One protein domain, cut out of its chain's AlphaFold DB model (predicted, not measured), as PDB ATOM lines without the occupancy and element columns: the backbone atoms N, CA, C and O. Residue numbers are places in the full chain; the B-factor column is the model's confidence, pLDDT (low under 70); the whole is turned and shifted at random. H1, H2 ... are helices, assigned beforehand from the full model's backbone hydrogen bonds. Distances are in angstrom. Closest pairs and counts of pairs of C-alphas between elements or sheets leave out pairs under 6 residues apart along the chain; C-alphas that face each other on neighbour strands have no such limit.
ATOM      1  N   CYS A 202       1.937 -17.058 -95.312       90.19
ATOM      2  CA  CYS A 202       3.082 -16.154 -95.161       90.19
ATOM      3  C   CYS A 202       3.889 -16.045 -96.454       90.19
ATOM      4  O   CYS A 202       4.276 -14.944 -96.841       90.19
ATOM      5  N   ASP A 203       4.074 -17.164 -97.151       93.12
ATOM      6  CA  ASP A 203       4.827 -17.215 -98.401       93.12
ATOM      7  C   ASP A 203       4.108 -16.425 -99.501       93.12
ATOM      8  O   ASP A 203       4.696 -15.565-100.154       93.12
ATOM      9  N   ASN A 204       2.797 -16.634 -99.637       90.06
ATOM     10  CA  ASN A 204       1.953 -15.864-100.551       90.06
ATOM     11  C   ASN A 204       1.968 -14.355-100.237       90.06
ATOM     12  O   ASN A 204       2.040 -13.524-101.148       90.06
ATOM     13  N   LEU A 205       1.907 -13.984 -98.951       90.69
ATOM     14  CA  LEU A 205       1.993 -12.589 -98.511       90.69
ATOM     15  C   LEU A 205       3.352 -11.977 -98.868       90.69
ATOM     16  O   LEU A 205       3.402 -10.855 -99.375       90.69
ATOM     17  N   LEU A 206       4.437 -12.716 -98.632       94.88
ATOM     18  CA  LEU A 206       5.787 -12.288 -98.967       94.88
ATOM     19  C   LEU A 206       5.926 -12.063-100.472       94.88
ATOM     20  O   LEU A 206       6.308 -10.966-100.864       94.88
ATOM     21  N   VAL A 207       5.564 -13.040-101.308       94.50
ATOM     22  CA  VAL A 207       5.644 -12.914-102.775       94.50
ATOM     23  C   VAL A 207       4.798 -11.739-103.270       94.50
ATOM     24  O   VAL A 207       5.280 -10.935-104.064       94.50
ATOM     25  N   THR A 208       3.587 -11.555-102.729       91.31
ATOM     26  CA  THR A 208       2.734 -10.395-103.048       91.31
ATOM     27  C   THR A 208       3.446  -9.072-102.753       91.31
ATOM     28  O   THR A 208       3.458  -8.166-103.589       91.31
ATOM     29  N   ASN A 209       4.069  -8.950-101.581       93.56
ATOM     30  CA  ASN A 209       4.766  -7.731-101.183       93.56
ATOM     31  C   ASN A 209       6.077  -7.527-101.963       93.56
ATOM     32  O   ASN A 209       6.381  -6.402-102.352       93.56
ATOM     33  N   LEU A 210       6.829  -8.593-102.248       95.38
ATOM     34  CA  LEU A 210       8.038  -8.535-103.073       95.38
ATOM     35  C   LEU A 210       7.716  -8.109-104.507       95.38
ATOM     36  O   LEU A 210       8.419  -7.268-105.067       95.38
ATOM     37  N   HIS A 211       6.635  -8.633-105.088       91.69
ATOM     38  CA  HIS A 211       6.174  -8.229-106.414       91.69
ATOM     39  C   HIS A 211       5.817  -6.740-106.432       91.69
ATOM     40  O   HIS A 211       6.270  -5.994-107.298       91.69
ATOM     41  N   ARG A 212       5.060  -6.295-105.421       88.75
ATOM     42  CA  ARG A 212       4.577  -4.916-105.305       88.75
ATOM     43  C   ARG A 212       5.693  -3.897-105.090       88.75
ATOM     44  O   ARG A 212       5.678  -2.848-105.724       88.75
ATOM     45  N   TYR A 213       6.614  -4.168-104.169       92.62
ATOM     46  CA  TYR A 213       7.581  -3.164-103.718       92.62
ATOM     47  C   TYR A 213       8.972  -3.341-104.326       92.62
ATOM     48  O   TYR A 213       9.671  -2.352-104.497       92.62
ATOM     49  N   MET A 214       9.376  -4.566-104.669       93.94
ATOM     50  CA  MET A 214      10.749  -4.888-105.088       93.94
ATOM     51  C   MET A 214      10.826  -5.466-106.510       93.94
ATOM     52  O   MET A 214      11.830  -6.076-106.876       93.94
ATOM     53  N   GLY A 215       9.762  -5.315-107.310       88.12
ATOM     54  CA  GLY A 215       9.728  -5.740-108.714       88.12
ATOM     55  C   GLY A 215       9.941  -7.241-108.924       88.12
ATOM     56  O   GLY A 215      10.386  -7.657-109.994       88.12
ATOM     57  N   TYR A 216       9.666  -8.056-107.904       93.25
ATOM     58  CA  TYR A 216       9.905  -9.493-107.935       93.25
ATOM     59  C   TYR A 216       8.991 -10.185-108.950       93.25
ATOM     60  O   TYR A 216       7.772 -10.135-108.822       93.25
ATOM     61  N   LYS A 217       9.567 -10.826-109.970       90.56
ATOM     62  CA  LYS A 217       8.805 -11.387-111.103       90.56
ATOM     63  C   LYS A 217       8.434 -12.862-110.947       90.56
ATOM     64  O   LYS A 217       7.673 -13.371-111.760       90.56
ATOM     65  N   TYR A 218       8.994 -13.541-109.952       90.38
ATOM     66  CA  TYR A 218       8.805 -14.975-109.761       90.38
ATOM     67  C   TYR A 218       7.569 -15.240-108.908       90.38
ATOM     68  O   TYR A 218       7.291 -14.513-107.954       90.38
ATOM     69  N   GLU A 219       6.837 -16.295-109.249       88.62
ATOM     70  CA  GLU A 219       5.673 -16.732-108.476       88.62
ATOM     71  C   GLU A 219       6.088 -17.576-107.260       88.62
ATOM     72  O   GLU A 219       5.359 -17.666-106.277       88.62
ATOM     73  N   GLU A 220       7.274 -18.178-107.289       91.00
ATOM     74  CA  GLU A 220       7.834 -18.972-106.195       91.00
ATOM     75  C   GLU A 220       8.862 -18.194-105.368       91.00
ATOM     76  O   GLU A 220       9.417 -17.190-105.812       91.00
ATOM     77  N   ILE A 221       9.159 -18.685-104.161       93.56
ATOM     78  CA  ILE A 221      10.224 -18.134-103.320       93.56
ATOM     79  C   ILE A 221      11.556 -18.777-103.709       93.56
ATOM     80  O   ILE A 221      11.850 -19.914-103.327       93.56
ATOM     81  N   LEU A 222      12.389 -18.011-104.413       93.94
ATOM     82  CA  LEU A 222      13.744 -18.430-104.773       93.94
ATOM     83  C   LEU A 222      14.613 -18.724-103.530       93.94
ATOM     84  O   LEU A 222      14.465 -18.046-102.509       93.94
ATOM     85  N   PRO A 223      15.592 -19.650-103.612       92.75
ATOM     86  CA  PRO A 223      16.485 -19.984-102.495       92.75
ATOM     87  C   PRO A 223      17.161 -18.768-101.846       92.75
ATOM     88  O   PRO A 223      17.144 -18.633-100.627       92.75
ATOM     89  N   ARG A 224      17.633 -17.810-102.654       92.31
ATOM     90  CA  ARG A 224      18.232 -16.555-102.165       92.31
ATOM     91  C   ARG A 224      17.275 -15.720-101.306       92.31
ATOM     92  O   ARG A 224      17.694 -15.066-100.357       92.31
ATOM     93  N   ILE A 225      15.980 -15.737-101.625       95.56
ATOM     94  CA  ILE A 225      14.960 -15.066-100.811       95.56
ATOM     95  C   ILE A 225      14.767 -15.816 -99.491       95.56
ATOM     96  O   ILE A 225      14.631 -15.177 -98.454       95.56
ATOM     97  N   LYS A 226      14.834 -17.155 -99.499       94.38
ATOM     98  CA  LYS A 226      14.784 -17.963 -98.268       94.38
ATOM     99  C   LYS A 226      15.968 -17.675 -97.343       94.38
ATOM    100  O   LYS A 226      15.770 -17.502 -96.143       94.38
ATOM    101  N   GLU A 227      17.169 -17.534 -97.899       94.12
ATOM    102  CA  GLU A 227      18.384 -17.185 -97.146       94.12
ATOM    103  C   GLU A 227      18.267 -15.862 -96.385       94.12
ATOM    104  O   GLU A 227      18.825 -15.729 -95.297       94.12
ATOM    105  N   CYS A 228      17.477 -14.909 -96.895       95.50
ATOM    106  CA  CYS A 228      17.224 -13.644 -96.205       95.50
ATOM    107  C   CYS A 228      16.565 -13.835 -94.828       95.50
ATOM    108  O   CYS A 228      16.668 -12.937 -93.997       95.50
ATOM    109  N   PHE A 229      15.894 -14.971 -94.591       94.31
ATOM    110  CA  PHE A 229      15.212 -15.304 -93.335       94.31
ATOM    111  C   PHE A 229      16.012 -16.258 -92.443       94.31
ATOM    112  O   PHE A 229      15.827 -16.242 -91.229       94.31
ATOM    113  N   THR A 230      16.870 -17.098 -93.023       88.94
ATOM    114  CA  THR A 230      17.616 -18.126 -92.279       88.94
ATOM    115  C   THR A 230      19.020 -17.678 -91.889       88.94
ATOM    116  O   THR A 230      19.532 -18.122 -90.865       88.94
ATOM    117  N   ASN A 231      19.634 -16.774 -92.655       84.31
ATOM    118  CA  ASN A 231      21.005 -16.330 -92.441       84.31
ATOM    119  C   ASN A 231      21.082 -14.812 -92.232       84.31
ATOM    120  O   ASN A 231      21.588 -14.057 -93.057       84.31
ATOM    121  N   LEU A 232      20.554 -14.353 -91.096       87.06
ATOM    122  CA  LEU A 232      20.445 -12.924 -90.781       87.06
ATOM    123  C   LEU A 232      21.800 -12.220 -90.605       87.06
ATOM    124  O   LEU A 232      21.858 -10.997 -90.674       87.06
ATOM    125  N   GLN A 233      22.876 -12.964 -90.346       81.50
ATOM    126  CA  GLN A 233      24.191 -12.385 -90.055       81.50
ATOM    127  C   GLN A 233      25.054 -12.181 -91.301       81.50
ATOM    128  O   GLN A 233      26.065 -11.487 -91.220       81.50
ATOM    129  N   SER A 234      24.680 -12.751 -92.449       79.88
ATOM    130  CA  SER A 234      25.450 -12.597 -93.682       79.88
ATOM    131  C   SER A 234      24.583 -12.183 -94.859       79.88
ATOM    132  O   SER A 234      23.398 -12.501 -94.928       79.88
ATOM    133  N   THR A 235      25.209 -11.530 -95.832       81.06
ATOM    134  CA  THR A 235      24.581 -11.239 -97.116       81.06
ATOM    135  C   THR A 235      24.186 -12.547 -97.824       81.06
ATOM    136  O   THR A 235      25.044 -13.423 -97.957       81.06
ATOM    137  N   PRO A 236      22.942 -12.685 -98.322       83.50
ATOM    138  CA  PRO A 236      22.517 -13.857 -99.091       83.50
ATOM    139  C   PRO A 236      23.427 -14.134-100.293       83.50
ATOM    140  O   PRO A 236      23.910 -13.201-100.949       83.50
ATOM    141  N   GLN A 237      23.623 -15.407-100.629       82.06
ATOM    142  CA  GLN A 237      24.563 -15.834-101.656       82.06
ATOM    143  C   GLN A 237      24.185 -15.294-103.043       82.06
ATOM    144  O   GLN A 237      23.040 -15.368-103.498       82.06
ATOM    145  N   GLY A 238      25.185 -14.761-103.751       78.00
ATOM    146  CA  GLY A 238      25.027 -14.183-105.088       78.00
ATOM    147  C   GLY A 238      24.323 -12.822-105.108       78.00
ATOM    148  O   GLY A 238      23.843 -12.396-106.157       78.00
ATOM    149  N   THR A 239      24.239 -12.152-103.958       81.44
ATOM    150  CA  THR A 239      23.863 -10.738-103.881       81.44
ATOM    151  C   THR A 239      25.029  -9.872-104.358       81.44
ATOM    152  O   THR A 239      26.114  -9.941-103.788       81.44
ATOM    153  N   GLU A 240      24.804  -9.049-105.384       81.75
ATOM    154  CA  GLU A 240      25.824  -8.164-105.970       81.75
ATOM    155  C   GLU A 240      26.193  -7.019-105.023       81.75
ATOM    156  O   GLU A 240      27.362  -6.682-104.858       81.75
ATOM    157  N   VAL A 241      25.179  -6.410-104.401       84.88
ATOM    158  CA  VAL A 241      25.337  -5.265-103.502       84.88
ATOM    159  C   VAL A 241      24.436  -5.453-102.290       84.88
ATOM    160  O   VAL A 241      23.238  -5.715-102.419       84.88
ATOM    161  N   HIS A 242      25.008  -5.308-101.097       89.44
ATOM    162  CA  HIS A 242      24.252  -5.398 -99.854       89.44
ATOM    163  C   HIS A 242      23.208  -4.270 -99.767       89.44
ATOM    164  O   HIS A 242      23.508  -3.108-100.050       89.44
ATOM    165  N   GLY A 243      21.985  -4.587 -99.324       90.88
ATOM    166  CA  GLY A 243      20.867  -3.637 -99.339       90.88
ATOM    167  C   GLY A 243      21.114  -2.354 -98.541       90.88
ATOM    168  O   GLY A 243      20.663  -1.286 -98.939       90.88
ATOM    169  N   PHE A 244      21.884  -2.422 -97.452       91.56
ATOM    170  CA  PHE A 244      22.232  -1.227 -96.677       91.56
ATOM    171  C   PHE A 244      23.091  -0.258 -97.495       91.56
ATOM    172  O   PHE A 244      22.860   0.945 -97.459       91.56
ATOM    173  N   VAL A 245      24.045  -0.788 -98.268       90.94
ATOM    174  CA  VAL A 245      24.924   0.013 -99.128       90.94
ATOM    175  C   VAL A 245      24.110   0.643-100.254       90.94
ATOM    176  O   VAL A 245      24.246   1.838-100.498       90.94
ATOM    177  N   LEU A 246      23.200  -0.125-100.869       90.25
ATOM    178  CA  LEU A 246      22.268   0.385-101.881       90.25
ATOM    179  C   LEU A 246      21.438   1.556-101.348       90.25
ATOM    180  O   LEU A 246      21.409   2.623-101.954       90.25
ATOM    181  N   LEU A 247      20.786   1.363-100.201       90.94
ATOM    182  CA  LEU A 247      19.920   2.379 -99.614       90.94
ATOM    183  C   LEU A 247      20.713   3.616 -99.172       90.94
ATOM    184  O   LEU A 247      20.252   4.734 -99.379       90.94
ATOM    185  N   SER A 248      21.902   3.422 -98.594       91.88
ATOM    186  CA  SER A 248      22.787   4.513 -98.174       91.88
ATOM    187  C   SER A 248      23.278   5.338 -99.360       91.88
ATOM    188  O   SER A 248      23.236   6.562 -99.296       91.88
ATOM    189  N   SER A 249      23.715   4.686-100.442       88.25
ATOM    190  CA  SER A 249      24.169   5.369-101.660       88.25
ATOM    191  C   SER A 249      23.029   6.150-102.306       88.25
ATOM    192  O   SER A 249      23.186   7.323-102.613       88.25
ATOM    193  N   PHE A 250      21.851   5.531-102.441       88.94
ATOM    194  CA  PHE A 250      20.690   6.191-103.036       88.94
ATOM    195  C   PHE A 250      20.232   7.402-102.211       88.94
ATOM    196  O   PHE A 250      19.882   8.446-102.760       88.94
ATOM    197  N   ALA A 251      20.254   7.279-100.880       88.81
ATOM    198  CA  ALA A 251      19.945   8.380 -99.976       88.81
ATOM    199  C   ALA A 251      20.961   9.524-100.098       88.81
ATOM    200  O   ALA A 251      20.568  10.687-100.087       88.81
ATOM    201  N   HIS A 252      22.249   9.195-100.221       90.56
ATOM    202  CA  HIS A 252      23.318  10.175-100.382       90.56
ATOM    203  C   HIS A 252      23.108  11.023-101.636       90.56
ATOM    204  O   HIS A 252      23.030  12.246-101.538       90.56
ATOM    205  N   ASP A 253      22.902  10.369-102.781       86.62
ATOM    206  CA  ASP A 253      22.650  11.040-104.060       86.62
ATOM    207  C   ASP A 253      21.397  11.924-103.989       86.62
ATOM    208  O   ASP A 253      21.403  13.068-104.442       86.62
ATOM    209  N   TYR A 254      20.331  11.434-103.352       88.19
ATOM    210  CA  TYR A 254      19.119  12.222-103.140       88.19
ATOM    211  C   TYR A 254      19.373  13.485-102.305       88.19
ATOM    212  O   TYR A 254      18.899  14.559-102.669       88.19
ATOM    213  N   PHE A 255      20.083  13.383-101.177       85.75
ATOM    214  CA  PHE A 255      20.316  14.537-100.304       85.75
ATOM    215  C   PHE A 255      21.304  15.539-100.906       85.75
ATOM    216  O   PHE A 255      21.139  16.738-100.681       85.75
ATOM    217  N   LEU A 256      22.260  15.074-101.715       86.06
ATOM    218  CA  LEU A 256      23.105  15.940-102.536       86.06
ATOM    219  C   LEU A 256      22.263  16.780-103.502       86.06
ATOM    220  O   LEU A 256      22.373  18.005-103.518       86.06
ATOM    221  N   GLU A 257      21.392  16.136-104.281       84.94
ATOM    222  CA  GLU A 257      20.534  16.831-105.245       84.94
ATOM    223  C   GLU A 257      19.509  17.742-104.556       84.94
ATOM    224  O   GLU A 257      19.258  18.857-105.015       84.94
ATOM    225  N   LEU A 258      18.974  17.325-103.405       83.88
ATOM    226  CA  LEU A 258      18.114  18.166-102.575       83.88
ATOM    227  C   LEU A 258      18.849  19.437-102.125       83.88
ATOM    228  O   LEU A 258      18.286  20.529-102.200       83.88
ATOM    229  N   HIS A 259      20.101  19.314-101.679       83.69
ATOM    230  CA  HIS A 259      20.887  20.463-101.241       83.69
ATOM    231  C   HIS A 259      21.137  21.445-102.388       83.69
ATOM    232  O   HIS A 259      20.888  22.643-102.246       83.69
ATOM    233  N   LYS A 260      21.563  20.934-103.550       83.50
ATOM    234  CA  LYS A 260      21.780  21.745-104.755       83.50
ATOM    235  C   LYS A 260      20.516  22.498-105.165       83.50
ATOM    236  O   LYS A 260      20.596  23.684-105.470       83.50
ATOM    237  N   LEU A 261      19.358  21.836-105.117       82.25
ATOM    238  CA  LEU A 261      18.077  22.427-105.505       82.25
ATOM    239  C   LEU A 261      17.665  23.610-104.613       82.25
ATOM    240  O   LEU A 261      17.094  24.572-105.119       82.25
ATOM    241  N   TYR A 262      17.924  23.537-103.304       77.88
ATOM    242  CA  TYR A 262      17.425  24.528-102.338       77.88
ATOM    243  C   TYR A 262      18.445  25.577-101.906       77.88
ATOM    244  O   TYR A 262      18.049  26.692-101.568       77.88
ATOM    245  N   TYR A 263      19.732  25.239-101.902       80.69
ATOM    246  CA  TYR A 263      20.779  26.094-101.345       80.69
ATOM    247  C   TYR A 263      21.805  26.544-102.385       80.69
ATOM    248  O   TYR A 263      22.535  27.496-102.129       80.69
ATOM    249  N   GLY A 264      21.880  25.886-103.551       73.69
ATOM    250  CA  GLY A 264      22.771  26.270-104.654       73.69
ATOM    251  C   GLY A 264      24.276  26.216-104.342       73.69
ATOM    252  O   GLY A 264      25.079  26.587-105.191       73.69
ATOM    253  N   ASN A 265      24.667  25.770-103.144       76.00
ATOM    254  CA  ASN A 265      26.051  25.709-102.688       76.00
ATOM    255  C   ASN A 265      26.574  24.266-102.747       76.00
ATOM    256  O   ASN A 265      26.045  23.381-102.072       76.00
ATOM    257  N   GLU A 266      27.617  24.022-103.540       76.75
ATOM    258  CA  GLU A 266      28.226  22.693-103.687       76.75
ATOM    259  C   GLU A 266      29.237  22.363-102.579       76.75
ATOM    260  O   GLU A 266      29.462  21.187-102.300       76.75
ATOM    261  N   LEU A 267      29.807  23.372-101.907       79.44
ATOM    262  CA  LEU A 267      30.883  23.176-100.926       79.44
ATOM    263  C   LEU A 267      30.404  22.471 -99.648       79.44
ATOM    264  O   LEU A 267      31.154  21.701 -99.060       79.44
ATOM    265  N   GLU A 268      29.155  22.704 -99.241       85.25
ATOM    266  CA  GLU A 268      28.555  22.116 -98.028       85.25
ATOM    267  C   GLU A 268      27.628  20.926 -98.331       85.25
ATOM    268  O   GLU A 268      27.157  20.248 -97.415       85.25
ATOM    269  N   ALA A 269      27.367  20.646 -99.614       85.88
ATOM    270  CA  ALA A 269      26.396  19.636-100.034       85.88
ATOM    271  C   ALA A 269      26.773  18.227 -99.553       85.88
ATOM    272  O   ALA A 269      25.908  17.466 -99.123       85.88
ATOM    273  N   GLU A 270      28.063  17.896 -99.599       91.06
ATOM    274  CA  GLU A 270      28.590  16.582 -99.228       91.06
ATOM    275  C   GLU A 270      28.442  16.301 -97.724       91.06
ATOM    276  O   GLU A 270      27.959  15.237 -97.322       91.06
ATOM    277  N   ASP A 271      28.804  17.265 -96.876       90.62
ATOM    278  CA  ASP A 271      28.676  17.130 -95.423       90.62
ATOM    279  C   ASP A 271      27.204  17.117 -94.993       90.62
ATOM    280  O   ASP A 271      26.804  16.313 -94.141       90.62
ATOM    281  N   PHE A 272      26.371  17.941 -95.639       90.81
ATOM    282  CA  PHE A 272      24.921  17.906 -95.468       90.81
ATOM    283  C   PHE A 272      24.345  16.529 -95.827       90.81
ATOM    284  O   PHE A 272      23.603  15.945 -95.032       90.81
ATOM    285  N   ALA A 273      24.709  15.982 -96.992       89.19
ATOM    286  CA  ALA A 273      24.215  14.693 -97.457       89.19
ATOM    287  C   ALA A 273      24.607  13.567 -96.496       89.19
ATOM    288  O   ALA A 273      23.741  12.802 -96.069       89.19
ATOM    289  N   LYS A 274      25.871  13.502 -96.061       93.19
ATOM    290  CA  LYS A 274      26.331  12.516 -95.065       93.19
ATOM    291  C   LYS A 274      25.543  12.599 -93.760       93.19
ATOM    292  O   LYS A 274      25.112  11.569 -93.233       93.19
ATOM    293  N   ALA A 275      25.312  13.810 -93.250       92.88
ATOM    294  CA  ALA A 275      24.542  14.012 -92.027       92.88
ATOM    295  C   ALA A 275      23.075  13.569 -92.184       92.88
ATOM    296  O   ALA A 275      22.536  12.893 -91.302       92.88
ATOM    297  N   GLU A 276      22.423  13.905 -93.300       91.00
ATOM    298  CA  GLU A 276      21.033  13.519 -93.560       91.00
ATOM    299  C   GLU A 276      20.867  12.017 -93.827       91.00
ATOM    300  O   GLU A 276      19.909  11.420 -93.328       91.00
ATOM    301  N   VAL A 277      21.819  11.369 -94.511       93.44
ATOM    302  CA  VAL A 277      21.843   9.904 -94.674       93.44
ATOM    303  C   VAL A 277      21.886   9.214 -93.314       93.44
ATOM    304  O   VAL A 277      21.083   8.316 -93.057       93.44
ATOM    305  N   LEU A 278      22.770   9.653 -92.412       93.56
ATOM    306  CA  LEU A 278      22.859   9.089 -91.064       93.56
ATOM    307  C   LEU A 278      21.551   9.277 -90.285       93.56
ATOM    308  O   LEU A 278      21.066   8.328 -89.668       93.56
ATOM    309  N   LYS A 279      20.934  10.465 -90.343       92.06
ATOM    310  CA  LYS A 279      19.624  10.710 -89.711       92.06
ATOM    311  C   LYS A 279      18.521   9.835 -90.307       92.06
ATOM    312  O   LYS A 279      17.668   9.345 -89.569       92.06
ATOM    313  N   PHE A 280      18.522   9.629 -91.622       92.75
ATOM    314  CA  PHE A 280      17.562   8.771 -92.313       92.75
ATOM    315  C   PHE A 280      17.709   7.301 -91.915       92.75
ATOM    316  O   PHE A 280      16.732   6.693 -91.475       92.75
ATOM    317  N   LEU A 281      18.917   6.743 -92.000       91.69
ATOM    318  CA  LEU A 281      19.179   5.328 -91.711       91.69
ATOM    319  C   LEU A 281      18.996   4.974 -90.226       91.69
ATOM    320  O   LEU A 281      18.619   3.842 -89.906       91.69
ATOM    321  N   ASN A 282      19.226   5.941 -89.331       90.56
ATOM    322  CA  ASN A 282      18.993   5.800 -87.890       90.56
ATOM    323  C   ASN A 282      17.549   6.117 -87.469       90.56
ATOM    324  O   ASN A 282      17.189   5.909 -86.309       90.56
ATOM    325  N   SER A 283      16.707   6.602 -88.383       91.00
ATOM    326  CA  SER A 283      15.277   6.753 -88.114       91.00
ATOM    327  C   SER A 283      14.578   5.391 -88.025       91.00
ATOM    328  O   SER A 283      15.096   4.377 -88.485       91.00
ATOM    329  N   ARG A 284      13.347   5.371 -87.494       93.25
ATOM    330  CA  ARG A 284      12.485   4.171 -87.470       93.25
ATOM    331  C   ARG A 284      11.770   3.894 -88.801       93.25
ATOM    332  O   ARG A 284      10.859   3.067 -88.845       93.25
ATOM    333  N   ALA A 285      12.115   4.603 -89.878       94.75
ATOM    334  CA  ALA A 285      11.391   4.512 -91.144       94.75
ATOM    335  C   ALA A 285      11.513   3.131 -91.804       94.75
ATOM    336  O   ALA A 285      10.518   2.596 -92.294       94.75
ATOM    337  N   VAL A 286      12.709   2.532 -91.770       96.12
ATOM    338  CA  VAL A 286      12.964   1.198 -92.337       96.12
ATOM    339  C   VAL A 286      12.191   0.131 -91.565       96.12
ATOM    340  O   VAL A 286      11.528  -0.715 -92.159       96.12
ATOM    341  N   GLU A 287      12.222   0.206 -90.238       96.25
ATOM    342  CA  GLU A 287      11.500  -0.681 -89.331       96.25
ATOM    343  C   GLU A 287       9.982  -0.610 -89.553       96.25
ATOM    344  O   GLU A 287       9.316  -1.643 -89.655       96.25
ATOM    345  N   LEU A 288       9.431   0.601 -89.678       95.94
ATOM    346  CA  LEU A 288       8.011   0.807 -89.958       95.94
ATOM    347  C   LEU A 288       7.616   0.310 -91.341       95.94
ATOM    348  O   LEU A 288       6.555  -0.292 -91.475       95.94
ATOM    349  N   PHE A 289       8.445   0.512 -92.363       96.75
ATOM    350  CA  PHE A 289       8.170  -0.039 -93.687       96.75
ATOM    351  C   PHE A 289       8.176  -1.574 -93.654       96.75
ATOM    352  O   PHE A 289       7.220  -2.215 -94.095       96.75
ATOM    353  N   ALA A 290       9.204  -2.175 -93.049       97.06
ATOM    354  CA  ALA A 290       9.308  -3.621 -92.879       97.06
ATOM    355  C   ALA A 290       8.084  -4.203 -92.151       97.06
ATOM    356  O   ALA A 290       7.560  -5.251 -92.542       97.06
ATOM    357  N   CYS A 291       7.582  -3.509 -91.125       95.00
ATOM    358  CA  CYS A 291       6.438  -3.977 -90.355       95.00
ATOM    359  C   CYS A 291       5.097  -3.660 -91.021       95.00
ATOM    360  O   CYS A 291       4.324  -4.576 -91.239       95.00
ATOM    361  N   VAL A 292       4.809  -2.417 -91.404       93.44
ATOM    362  CA  VAL A 292       3.492  -1.996 -91.920       93.44
ATOM    363  C   VAL A 292       3.289  -2.384 -93.390       93.44
ATOM    364  O   VAL A 292       2.229  -2.896 -93.775       93.44
ATOM    365  N   TYR A 293       4.299  -2.158 -94.232       93.38
ATOM    366  CA  TYR A 293       4.200  -2.376 -95.676       93.38
ATOM    367  C   TYR A 293       4.471  -3.836 -96.031       93.38
ATOM    368  O   TYR A 293       3.646  -4.461 -96.700       93.38
ATOM    369  N   MET A 294       5.552  -4.410 -95.506       94.06
ATOM    370  CA  MET A 294       5.963  -5.775 -95.846       94.06
ATOM    371  C   MET A 294       5.438  -6.854 -94.881       94.06
ATOM    372  O   MET A 294       5.472  -8.032 -95.233       94.06
ATOM    373  N   LYS A 295       4.935  -6.481 -93.690       92.50
ATOM    374  CA  LYS A 295       4.483  -7.404 -92.624       92.50
ATOM    375  C   LYS A 295       5.545  -8.425 -92.175       92.50
ATOM    376  O   LYS A 295       5.196  -9.476 -91.654       92.50
ATOM    377  N   LEU A 296       6.838  -8.103 -92.299       94.94
ATOM    378  CA  LEU A 296       7.933  -9.069 -92.087       94.94
ATOM    379  C   LEU A 296       8.042  -9.596 -90.656       94.94
ATOM    380  O   LEU A 296       8.509 -10.710 -90.459       94.94
ATOM    381  N   HIS A 297       7.579  -8.840 -89.661       91.81
ATOM    382  CA  HIS A 297       7.528  -9.324 -88.281       91.81
ATOM    383  C   HIS A 297       6.530 -10.477 -88.082       91.81
ATOM    384  O   HIS A 297       6.625 -11.180 -87.084       91.81
ATOM    385  N   LEU A 298       5.598 -10.694 -89.017       89.56
ATOM    386  CA  LEU A 298       4.673 -11.833 -89.022       89.56
ATOM    387  C   LEU A 298       5.036 -12.902 -90.057       89.56
ATOM    388  O   LEU A 298       4.377 -13.938 -90.121       89.56
ATOM    389  N   THR A 299       6.036 -12.646 -90.899       90.81
ATOM    390  CA  THR A 299       6.402 -13.552 -91.984       90.81
ATOM    391  C   THR A 299       7.402 -14.578 -91.474       90.81
ATOM    392  O   THR A 299       8.578 -14.278 -91.257       90.81
ATOM    393  N   HIS A 300       6.933 -15.813 -91.330       91.06
ATOM    394  CA  HIS A 300       7.761 -16.998 -91.119       91.06
ATOM    395  C   HIS A 300       7.576 -17.918 -92.322       91.06
ATOM    396  O   HIS A 300       6.445 -18.227 -92.697       91.06
ATOM    397  N   LEU A 301       8.678 -18.253 -92.995       90.69
ATOM    398  CA  LEU A 301       8.621 -19.031 -94.232       90.69
ATOM    399  C   LEU A 301       8.124 -20.445 -93.961       90.69
ATOM    400  O   LEU A 301       8.533 -21.064 -92.982       90.69
ATOM    401  N   ASN A 302       7.312 -20.967 -94.877       90.00
ATOM    402  CA  ASN A 302       6.657 -22.267 -94.743       90.00
ATOM    403  C   ASN A 302       5.716 -22.376 -93.522       90.00
ATOM    404  O   ASN A 302       5.507 -23.464 -92.986       90.00
ATOM    405  N   GLU A 303       5.147 -21.254 -93.070       89.56
ATOM    406  CA  GLU A 303       4.195 -21.213 -91.956       89.56
ATOM    407  C   GLU A 303       2.935 -20.405 -92.300       89.56
ATOM    408  O   GLU A 303       2.906 -19.559 -93.199       89.56
ATOM    409  N   ASN A 304       1.863 -20.647 -91.545       84.50
ATOM    410  CA  ASN A 304       0.679 -19.793 -91.584       84.50
ATOM    411  C   ASN A 304       0.862 -18.564 -90.687       84.50
ATOM    412  O   ASN A 304       1.618 -18.580 -89.718       84.50
ATOM    413  N   LEU A 305       0.145 -17.490 -91.012       76.25
ATOM    414  CA  LEU A 305       0.287 -16.210 -90.330       76.25
ATOM    415  C   LEU A 305      -0.142 -16.330 -88.861       76.25
ATOM    416  O   LEU A 305      -1.300 -16.623 -88.567       76.25
ATOM    417  N   ASN A 306       0.794 -16.078 -87.946       72.06
ATOM    418  CA  ASN A 306       0.568 -16.144 -86.507       72.06
ATOM    419  C   ASN A 306       0.847 -14.779 -85.869       72.06
ATOM    420  O   ASN A 306       1.989 -14.345 -85.763       72.06
ATOM    421  N   VAL A 307      -0.213 -14.100 -85.428       69.12
ATOM    422  CA  VAL A 307      -0.128 -12.741 -84.862       69.12
ATOM    423  C   VAL A 307       0.522 -12.727 -83.470       69.12
ATOM    424  O   VAL A 307       1.017 -11.685 -83.036       69.12
ATOM    425  N   VAL A 308       0.552 -13.877 -82.783       72.50
ATOM    426  CA  VAL A 308       1.138 -14.029 -81.443       72.50
ATOM    427  C   VAL A 308       2.659 -14.160 -81.518       72.50
ATOM    428  O   VAL A 308       3.365 -13.568 -80.705       72.50
ATOM    429  N   ASN A 309       3.172 -14.900 -82.505       79.94
ATOM    430  CA  ASN A 309       4.602 -15.161 -82.650       79.94
ATOM    431  C   ASN A 309       5.266 -14.146 -83.593       79.94
ATOM    432  O   ASN A 309       5.459 -14.404 -84.782       79.94
ATOM    433  N   GLN A 310       5.594 -12.970 -83.059       84.81
ATOM    434  CA  GLN A 310       6.196 -11.886 -83.835       84.81
ATOM    435  C   GLN A 310       7.723 -11.960 -83.806       84.81
ATOM    436  O   GLN A 310       8.324 -12.139 -82.747       84.81
ATOM    437  N   ARG A 311       8.364 -11.745 -84.959       90.38
ATOM    438  CA  ARG A 311       9.820 -11.589 -85.020       90.38
ATOM    439  C   ARG A 311      10.257 -10.304 -84.317       90.38
ATOM    440  O   ARG A 311       9.571  -9.281 -84.424       90.38
ATOM    441  N   PRO A 312      11.440 -10.306 -83.683       92.31
ATOM    442  CA  PRO A 312      12.055  -9.091 -83.177       92.31
ATOM    443  C   PRO A 312      12.213  -8.027 -84.268       92.31
ATOM    444  O   PRO A 312      12.519  -8.324 -85.425       92.31
ATOM    445  N   LEU A 313      12.101  -6.756 -83.875       93.06
ATOM    446  CA  LEU A 313      12.211  -5.618 -84.792       93.06
ATOM    447  C   LEU A 313      13.530  -5.609 -85.578       93.06
ATOM    448  O   LEU A 313      13.553  -5.299 -86.770       93.06
ATOM    449  N   ARG A 314      14.628  -5.974 -84.903       92.94
ATOM    450  CA  ARG A 314      15.959  -6.067 -85.511       92.94
ATOM    451  C   ARG A 314      15.978  -7.091 -86.643       92.94
ATOM    452  O   ARG A 314      16.522  -6.790 -87.697       92.94
ATOM    453  N   GLU A 315      15.352  -8.252 -86.453       94.94
ATOM    454  CA  GLU A 315      15.263  -9.265 -87.506       94.94
ATOM    455  C   GLU A 315      14.435  -8.765 -88.683       94.94
ATOM    456  O   GLU A 315      14.888  -8.858 -89.816       94.94
ATOM    457  N   ALA A 316      13.265  -8.165 -88.437       95.31
ATOM    458  CA  ALA A 316      12.424  -7.630 -89.509       95.31
ATOM    459  C   ALA A 316      13.166  -6.579 -90.360       95.31
ATOM    460  O   ALA A 316      13.063  -6.595 -91.589       95.31
ATOM    461  N   LYS A 317      13.960  -5.706 -89.720       95.75
ATOM    462  CA  LYS A 317      14.843  -4.748 -90.407       95.75
ATOM    463  C   LYS A 317      15.911  -5.459 -91.235       95.75
ATOM    464  O   LYS A 317      16.076  -5.138 -92.409       95.75
ATOM    465  N   THR A 318      16.629  -6.411 -90.644       95.88
ATOM    466  CA  THR A 318      17.691  -7.159 -91.330       95.88
ATOM    467  C   THR A 318      17.148  -7.937 -92.524       95.88
ATOM    468  O   THR A 318      17.714  -7.848 -93.609       95.88
ATOM    469  N   ILE A 319      16.011  -8.618 -92.367       97.44
ATOM    470  CA  ILE A 319      15.326  -9.328 -93.451       97.44
ATOM    471  C   ILE A 319      14.991  -8.351 -94.579       97.44
ATOM    472  O   ILE A 319      15.309  -8.628 -95.728       97.44
ATOM    473  N   PHE A 320      14.406  -7.187 -94.274       97.62
ATOM    474  CA  PHE A 320      14.104  -6.178 -95.294       97.62
ATOM    475  C   PHE A 320      15.353  -5.738 -96.073       97.62
ATOM    476  O   PHE A 320      15.324  -5.678 -97.301       97.62
ATOM    477  N   ILE A 321      16.453  -5.460 -95.372       96.19
ATOM    478  CA  ILE A 321      17.721  -5.051 -95.985       96.19
ATOM    479  C   ILE A 321      18.314  -6.172 -96.854       96.19
ATOM    480  O   ILE A 321      18.764  -5.908 -97.969       96.19
ATOM    481  N   ASN A 322      18.266  -7.420 -96.391       96.62
ATOM    482  CA  ASN A 322      18.722  -8.575 -97.162       96.62
ATOM    483  C   ASN A 322      17.870  -8.782 -98.420       96.62
ATOM    484  O   ASN A 322      18.417  -8.956 -99.509       96.62
ATOM    485  N   LEU A 323      16.542  -8.675 -98.293       97.31
ATOM    486  CA  LEU A 323      15.609  -8.750 -99.418       97.31
ATOM    487  C   LEU A 323      15.892  -7.663-100.456       97.31
ATOM    488  O   LEU A 323      15.889  -7.955-101.647       97.31
ATOM    489  N   LEU A 324      16.204  -6.438-100.023       95.56
ATOM    490  CA  LEU A 324      16.535  -5.334-100.923       95.56
ATOM    491  C   LEU A 324      17.728  -5.679-101.831       95.56
ATOM    492  O   LEU A 324      17.640  -5.527-103.050       95.56
ATOM    493  N   GLY A 325      18.821  -6.191-101.252       93.81
ATOM    494  CA  GLY A 325      20.001  -6.621-102.013       93.81
ATOM    495  C   GLY A 325      19.730  -7.846-102.892       93.81
ATOM    496  O   GLY A 325      20.109  -7.881-104.067       93.81
ATOM    497  N   ALA A 326      19.015  -8.837-102.357       94.94
ATOM    498  CA  ALA A 326      18.668 -10.049-103.092       94.94
ATOM    499  C   ALA A 326      17.794  -9.741-104.319       94.94
ATOM    500  O   ALA A 326      18.101 -10.206-105.419       94.94
ATOM    501  N   CYS A 327      16.749  -8.922-104.152       95.19
ATOM    502  CA  CYS A 327      15.851  -8.494-105.224       95.19
ATOM    503  C   CYS A 327      16.553  -7.595-106.248       95.19
ATOM    504  O   CYS A 327      16.321  -7.751-107.446       95.19
ATOM    505  N   TRP A 328      17.447  -6.703-105.811       93.12
ATOM    506  CA  TRP A 328      18.278  -5.897-106.712       93.12
ATOM    507  C   TRP A 328      19.104  -6.751-107.677       93.12
ATOM    508  O   TRP A 328      19.180  -6.451-108.870       93.12
ATOM    509  N   SER A 329      19.669  -7.840-107.158       91.00
ATOM    510  CA  SER A 329      20.583  -8.727-107.886       91.00
ATOM    511  C   SER A 329      19.880  -9.637-108.900       91.00
ATOM    512  O   SER A 329      20.531 -10.211-109.762       91.00
ATOM    513  N   ILE A 330      18.559  -9.807-108.798       91.56
ATOM    514  CA  ILE A 330      17.753 -10.612-109.742       91.56
ATOM    515  C   ILE A 330      16.873  -9.747-110.656       91.56
ATOM    516  O   ILE A 330      16.191 -10.260-111.540       91.56
ATOM    517  N   SER A 331      16.849  -8.433-110.432       87.75
ATOM    518  CA  SER A 331      16.025  -7.499-111.194       87.75
ATOM    519  C   SER A 331      16.774  -6.938-112.402       87.75
ATOM    520  O   SER A 331      17.970  -6.663-112.349       87.75
ATOM    521  N   GLN A 332      16.040  -6.667-113.483       83.94
ATOM    522  CA  GLN A 332      16.569  -5.930-114.637       83.94
ATOM    523  C   GLN A 332      16.892  -4.474-114.266       83.94
ATOM    524  O   GLN A 332      16.168  -3.859-113.478       83.94
ATOM    525  N   LYS A 333      17.947  -3.909-114.873       77.50
ATOM    526  CA  LYS A 333      18.516  -2.592-114.522       77.50
ATOM    527  C   LYS A 333      17.488  -1.451-114.522       77.50
ATOM    528  O   LYS A 333      17.455  -0.662-113.584       77.50
ATOM    529  N   GLU A 334      16.631  -1.379-115.536       76.38
ATOM    530  CA  GLU A 334      15.590  -0.342-115.635       76.38
ATOM    531  C   GLU A 334      14.528  -0.490-114.544       76.38
ATOM    532  O   GLU A 334      14.172   0.473-113.870       76.38
ATOM    533  N   SER A 335      14.059  -1.720-114.329       81.19
ATOM    534  CA  SER A 335      13.021  -2.015-113.343       81.19
ATOM    535  C   SER A 335      13.497  -1.742-111.917       81.19
ATOM    536  O   SER A 335      12.729  -1.195-111.125       81.19
ATOM    537  N   ARG A 336      14.760  -2.067-111.601       85.94
ATOM    538  CA  ARG A 336      15.303  -1.905-110.246       85.94
ATOM    539  C   ARG A 336      15.491  -0.469-109.798       85.94
ATOM    540  O   ARG A 336      15.222  -0.168-108.641       85.94
ATOM    541  N   ASN A 337      15.838   0.432-110.713       83.75
ATOM    542  CA  ASN A 337      15.919   1.856-110.396       83.75
ATOM    543  C   ASN A 337      14.540   2.438-110.047       83.75
ATOM    544  O   ASN A 337      14.417   3.195-109.088       83.75
ATOM    545  N   VAL A 338      13.499   2.046-110.790       85.75
ATOM    546  CA  VAL A 338      12.129   2.539-110.574       85.75
ATOM    547  C   VAL A 338      11.590   2.097-109.218       85.75
ATOM    548  O   VAL A 338      11.109   2.926-108.447       85.75
ATOM    549  N   TRP A 339      11.670   0.800-108.899       89.75
ATOM    550  CA  TRP A 339      11.125   0.333-107.626       89.75
ATOM    551  C   TRP A 339      11.966   0.807-106.433       89.75
ATOM    552  O   TRP A 339      11.389   1.131-105.395       89.75
ATOM    553  N   LEU A 340      13.294   0.940-106.570       88.50
ATOM    554  CA  LEU A 340      14.145   1.463-105.493       88.50
ATOM    555  C   LEU A 340      13.816   2.927-105.186       88.50
ATOM    556  O   LEU A 340      13.689   3.283-104.015       88.50
ATOM    557  N   ALA A 341      13.603   3.748-106.218       87.06
ATOM    558  CA  ALA A 341      13.175   5.134-106.052       87.06
ATOM    559  C   ALA A 341      11.828   5.229-105.317       87.06
ATOM    560  O   ALA A 341      11.701   5.997-104.365       87.06
ATOM    561  N   ASN A 342      10.849   4.393-105.687       87.69
ATOM    562  CA  ASN A 342       9.547   4.350-105.014       87.69
ATOM    563  C   ASN A 342       9.662   3.899-103.545       87.69
ATOM    564  O   ASN A 342       9.020   4.480-102.663       87.69
ATOM    565  N   ILE A 343      10.494   2.889-103.254       93.44
ATOM    566  CA  ILE A 343      10.780   2.466-101.874       93.44
ATOM    567  C   ILE A 343      11.400   3.625-101.094       93.44
ATOM    568  O   ILE A 343      10.925   3.942-100.004       93.44
ATOM    569  N   PHE A 344      12.434   4.270-101.637       92.00
ATOM    570  CA  PHE A 344      13.116   5.372-100.967       92.00
ATOM    571  C   PHE A 344      12.168   6.546-100.701       92.00
ATOM    572  O   PHE A 344      12.118   7.047 -99.580       92.00
ATOM    573  N   GLN A 345      11.348   6.926-101.683       89.81
ATOM    574  CA  GLN A 345      10.315   7.950-101.526       89.81
ATOM    575  C   GLN A 345       9.356   7.610-100.377       89.81
ATOM    576  O   GLN A 345       9.079   8.459 -99.528       89.81
ATOM    577  N   THR A 346       8.893   6.359-100.309       90.56
ATOM    578  CA  THR A 346       8.001   5.895 -99.238       90.56
ATOM    579  C   THR A 346       8.700   5.938 -97.877       90.56
ATOM    580  O   THR A 346       8.143   6.449 -96.906       90.56
ATOM    581  N   LEU A 347       9.945   5.457 -97.793       94.50
ATOM    582  CA  LEU A 347      10.751   5.503 -96.572       94.50
ATOM    583  C   LEU A 347      10.976   6.943 -96.099       94.50
ATOM    584  O   LEU A 347      10.809   7.235 -94.915       94.50
ATOM    585  N   ARG A 348      11.296   7.864 -97.013       90.62
ATOM    586  CA  ARG A 348      11.477   9.283 -96.695       90.62
ATOM    587  C   ARG A 348      10.176   9.916 -96.212       90.62
ATOM    588  O   ARG A 348      10.188  10.649 -95.231       90.62
ATOM    589  N   GLN A 349       9.043   9.596 -96.827       89.50
ATOM    590  CA  GLN A 349       7.739  10.072 -96.362       89.50
ATOM    591  C   GLN A 349       7.391   9.546 -94.964       89.50
ATOM    592  O   GLN A 349       6.859  10.304 -94.150       89.50
ATOM    593  N   ILE A 350       7.716   8.286 -94.656       91.88
ATOM    594  CA  ILE A 350       7.569   7.732 -93.302       91.88
ATOM    595  C   ILE A 350       8.472   8.493 -92.325       91.88
ATOM    596  O   ILE A 350       7.996   8.909 -91.270       91.88
ATOM    597  N   GLN A 351       9.743   8.722 -92.675       91.12
ATOM    598  CA  GLN A 351      10.683   9.485 -91.849       91.12
ATOM    599  C   GLN A 351      10.165  10.902 -91.566       91.12
ATOM    600  O   GLN A 351      10.159  11.335 -90.420       91.12
ATOM    601  N   LEU A 352       9.713  11.626 -92.587       86.81
ATOM    602  CA  LEU A 352       9.189  12.982 -92.421       86.81
ATOM    603  C   LEU A 352       7.934  12.995 -91.549       86.81
ATOM    604  O   LEU A 352       7.826  13.817 -90.643       86.81
ATOM    605  N   SER A 353       7.035  12.032 -91.762       85.94
ATOM    606  CA  SER A 353       5.826  11.888 -90.948       85.94
ATOM    607  C   SER A 353       6.164  11.583 -89.485       85.94
ATOM    608  O   SER A 353       5.503  12.102 -88.594       85.94
ATOM    609  N   LEU A 354       7.205  10.785 -89.226       84.62
ATOM    610  CA  LEU A 354       7.721  10.520 -87.879       84.62
ATOM    611  C   LEU A 354       8.242  11.789 -87.197       84.62
ATOM    612  O   LEU A 354       7.958  12.009 -86.018       84.62
ATOM    613  N   VAL A 355       8.995  12.615 -87.930       79.75
ATOM    614  CA  VAL A 355       9.529  13.884 -87.415       79.75
ATOM    615  C   VAL A 355       8.385  14.841 -87.078       79.75
ATOM    616  O   VAL A 355       8.404  15.431 -86.005       79.75
ATOM    617  N   SER A 356       7.352  14.932 -87.927       74.62
ATOM    618  CA  SER A 356       6.160  15.746 -87.637       74.62
ATOM    619  C   SER A 356       5.363  15.246 -86.429       74.62
ATOM    620  O   SER A 356       4.674  16.029 -85.784       74.62
ATOM    621  N   TYR A 357       5.393  13.937 -86.160       71.12
ATOM    622  CA  TYR A 357       4.564  13.299 -85.136       71.12
ATOM    623  C   TYR A 357       5.227  13.256 -83.751       71.12
ATOM    624  O   TYR A 357       4.550  13.041 -82.748       71.12
ATOM    625  N   SER A 358       6.547  13.437 -83.678       64.00
ATOM    626  CA  SER A 358       7.296  13.373 -82.422       64.00
ATOM    627  C   SER A 358       7.218  14.718 -81.683       64.00
ATOM    628  O   SER A 358       7.733  15.713 -82.199       64.00
ATOM    629  N   PRO A 359       6.617  14.783 -80.477       46.69
ATOM    630  CA  PRO A 359       6.569  16.017 -79.701       46.69
ATOM    631  C   PRO A 359       7.995  16.375 -79.260       46.69
ATOM    632  O   PRO A 359       8.582  15.688 -78.429       46.69
ATOM    633  N   GLY A 360       8.575  17.414 -79.866       48.03
ATOM    634  CA  GLY A 360       9.915  17.915 -79.532       48.03
ATOM    635  C   GLY A 360      10.908  18.033 -80.694       48.03
ATOM    636  O   GLY A 360      12.011  18.530 -80.475       48.03
ATOM    637  N   MET A 361      10.563  17.630 -81.924       44.81
ATOM    638  CA  MET A 361      11.412  17.897 -83.096       44.81
ATOM    639  C   MET A 361      11.001  19.177 -83.837       44.81
ATOM    640  O   MET A 361       9.820  19.479 -83.978       44.81
ATOM    641  N   ARG A 362      12.021  19.933 -84.276       43.38
ATOM    642  CA  ARG A 362      11.942  21.231 -84.970       43.38
ATOM    643  C   ARG A 362      10.859  21.269 -86.053       43.38
ATOM    644  O   ARG A 362      10.648  20.292 -86.767       43.38
ATOM    645  N   THR A 363      10.276  22.453 -86.236       40.28
ATOM    646  CA  THR A 363       9.451  22.829 -87.389       40.28
ATOM    647  C   THR A 363      10.123  22.369 -88.686       40.28
ATOM    648  O   THR A 363      11.216  22.824 -89.028       40.28
ATOM    649  N   LEU A 364       9.488  21.431 -89.393       44.19
ATOM    650  CA  LEU A 364       9.931  20.987 -90.713       44.19
ATOM    651  C   LEU A 364       9.849  22.175 -91.676       44.19
ATOM    652  O   LEU A 364       8.780  22.752 -91.860       44.19
ATOM    653  N   THR A 365      10.972  22.557 -92.285       47.62
ATOM    654  CA  THR A 365      10.972  23.591 -93.332       47.62
ATOM    655  C   THR A 365      10.377  23.042 -94.634       47.62
ATOM    656  O   THR A 365      10.359  21.831 -94.860       47.62
ATOM    657  N   GLN A 366       9.928  23.929 -95.527       40.00
ATOM    658  CA  GLN A 366       9.370  23.571 -96.841       40.00
ATOM    659  C   GLN A 366      10.316  22.682 -97.680       40.00
ATOM    660  O   GLN A 366       9.846  21.805 -98.396       40.00
ATOM    661  N   ALA A 367      11.635  22.832 -97.510       44.62
ATOM    662  CA  ALA A 367      12.663  21.997 -98.141       44.62
ATOM    663  C   ALA A 367      12.727  20.552 -97.602       44.62
ATOM    664  O   ALA A 367      13.188  19.652 -98.294       44.62
ATOM    665  N   HIS A 368      12.260  20.295 -96.373       41.78
ATOM    666  CA  HIS A 368      12.167  18.930 -95.847       41.78
ATOM    667  C   HIS A 368      10.947  18.186 -96.397       41.78
ATOM    668  O   HIS A 368      10.972  16.961 -96.465       41.78
ATOM    669  N   LEU A 369       9.882  18.913 -96.750       36.81
ATOM    670  CA  LEU A 369       8.595  18.365 -97.184       36.81
ATOM    671  C   LEU A 369       8.519  18.134 -98.697       36.81
ATOM    672  O   LEU A 369       7.663  17.377 -99.157       36.81
TER     673      LEU A 369
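This is residues 202 to 369 of the 542 residues of an uncharacterized protein of Theileria orientalis (UniProt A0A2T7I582). The long helix H7 and helix H6 spread from a tight link as a narrow V, with H5 bridging their open ends; H2 packs on H6, and H1 reaches both with its last residues. H3 runs from H6 past H7, and H4 folds back across it. The printed part has 168 residues with eight named helices, H1 to H8 in chain order, and no named strand: all helix, mostly crossed. It is compact, with a radius of gyration of the C-alphas of 16.9 A, and spans 51 by 38 by 26 A.

H7, residues 333 to 357, touches H5, residues 285 to 293, about perpendicular at 76 degrees; the closest C-alphas, of Ala 285 and Gln 351, are 5.1 A apart. H6, residues 313 to 330, is the hub. H5 touches H6 at Glu 287 and Lys 317, closest C-alphas 5.4 A apart. H2, residues 223 to 230, touches H6 at a shallow tilt of 13 degrees, opposite ways; C-alphas 228 and 322 are closest, 5.4 A apart. H1, residues 202 to 214, touches H7 with residues 213 to 214 alone, C-alphas 214 and 339 closest at 5.8 A. H3, residues 243 to 263, touches H6 with residues 243 to 246 alone, C-alphas 243 and 325 closest at 4.1 A. H4, residues 269 to 281, touches H3 at a steep tilt of 47 degrees, C-alphas 255 and 273 closest at 4.8 A. H8, residues 366 to 369, is near H3 and H7. Every O i to N i+4 pair is within hydrogen-bond range in H1, H3, H4, H5 and H6, 3 of 4 in H2 and 20 of 21 in H7; H8 is too short for one.

H7 measures 36.2 A, H3 29.8 A and H6 26.0 A. H1 begins at C-alpha 202 (3.082, -16.154, -95.161); H8 ends at C-alpha 369 (8.595, 18.365, -97.184).

The printed part has no cut. Links H2 to H3 and H5 to H6 are long. Residues 357 to 362 stand free. Residue 307 and residues 358 to 369 have pLDDT under 70.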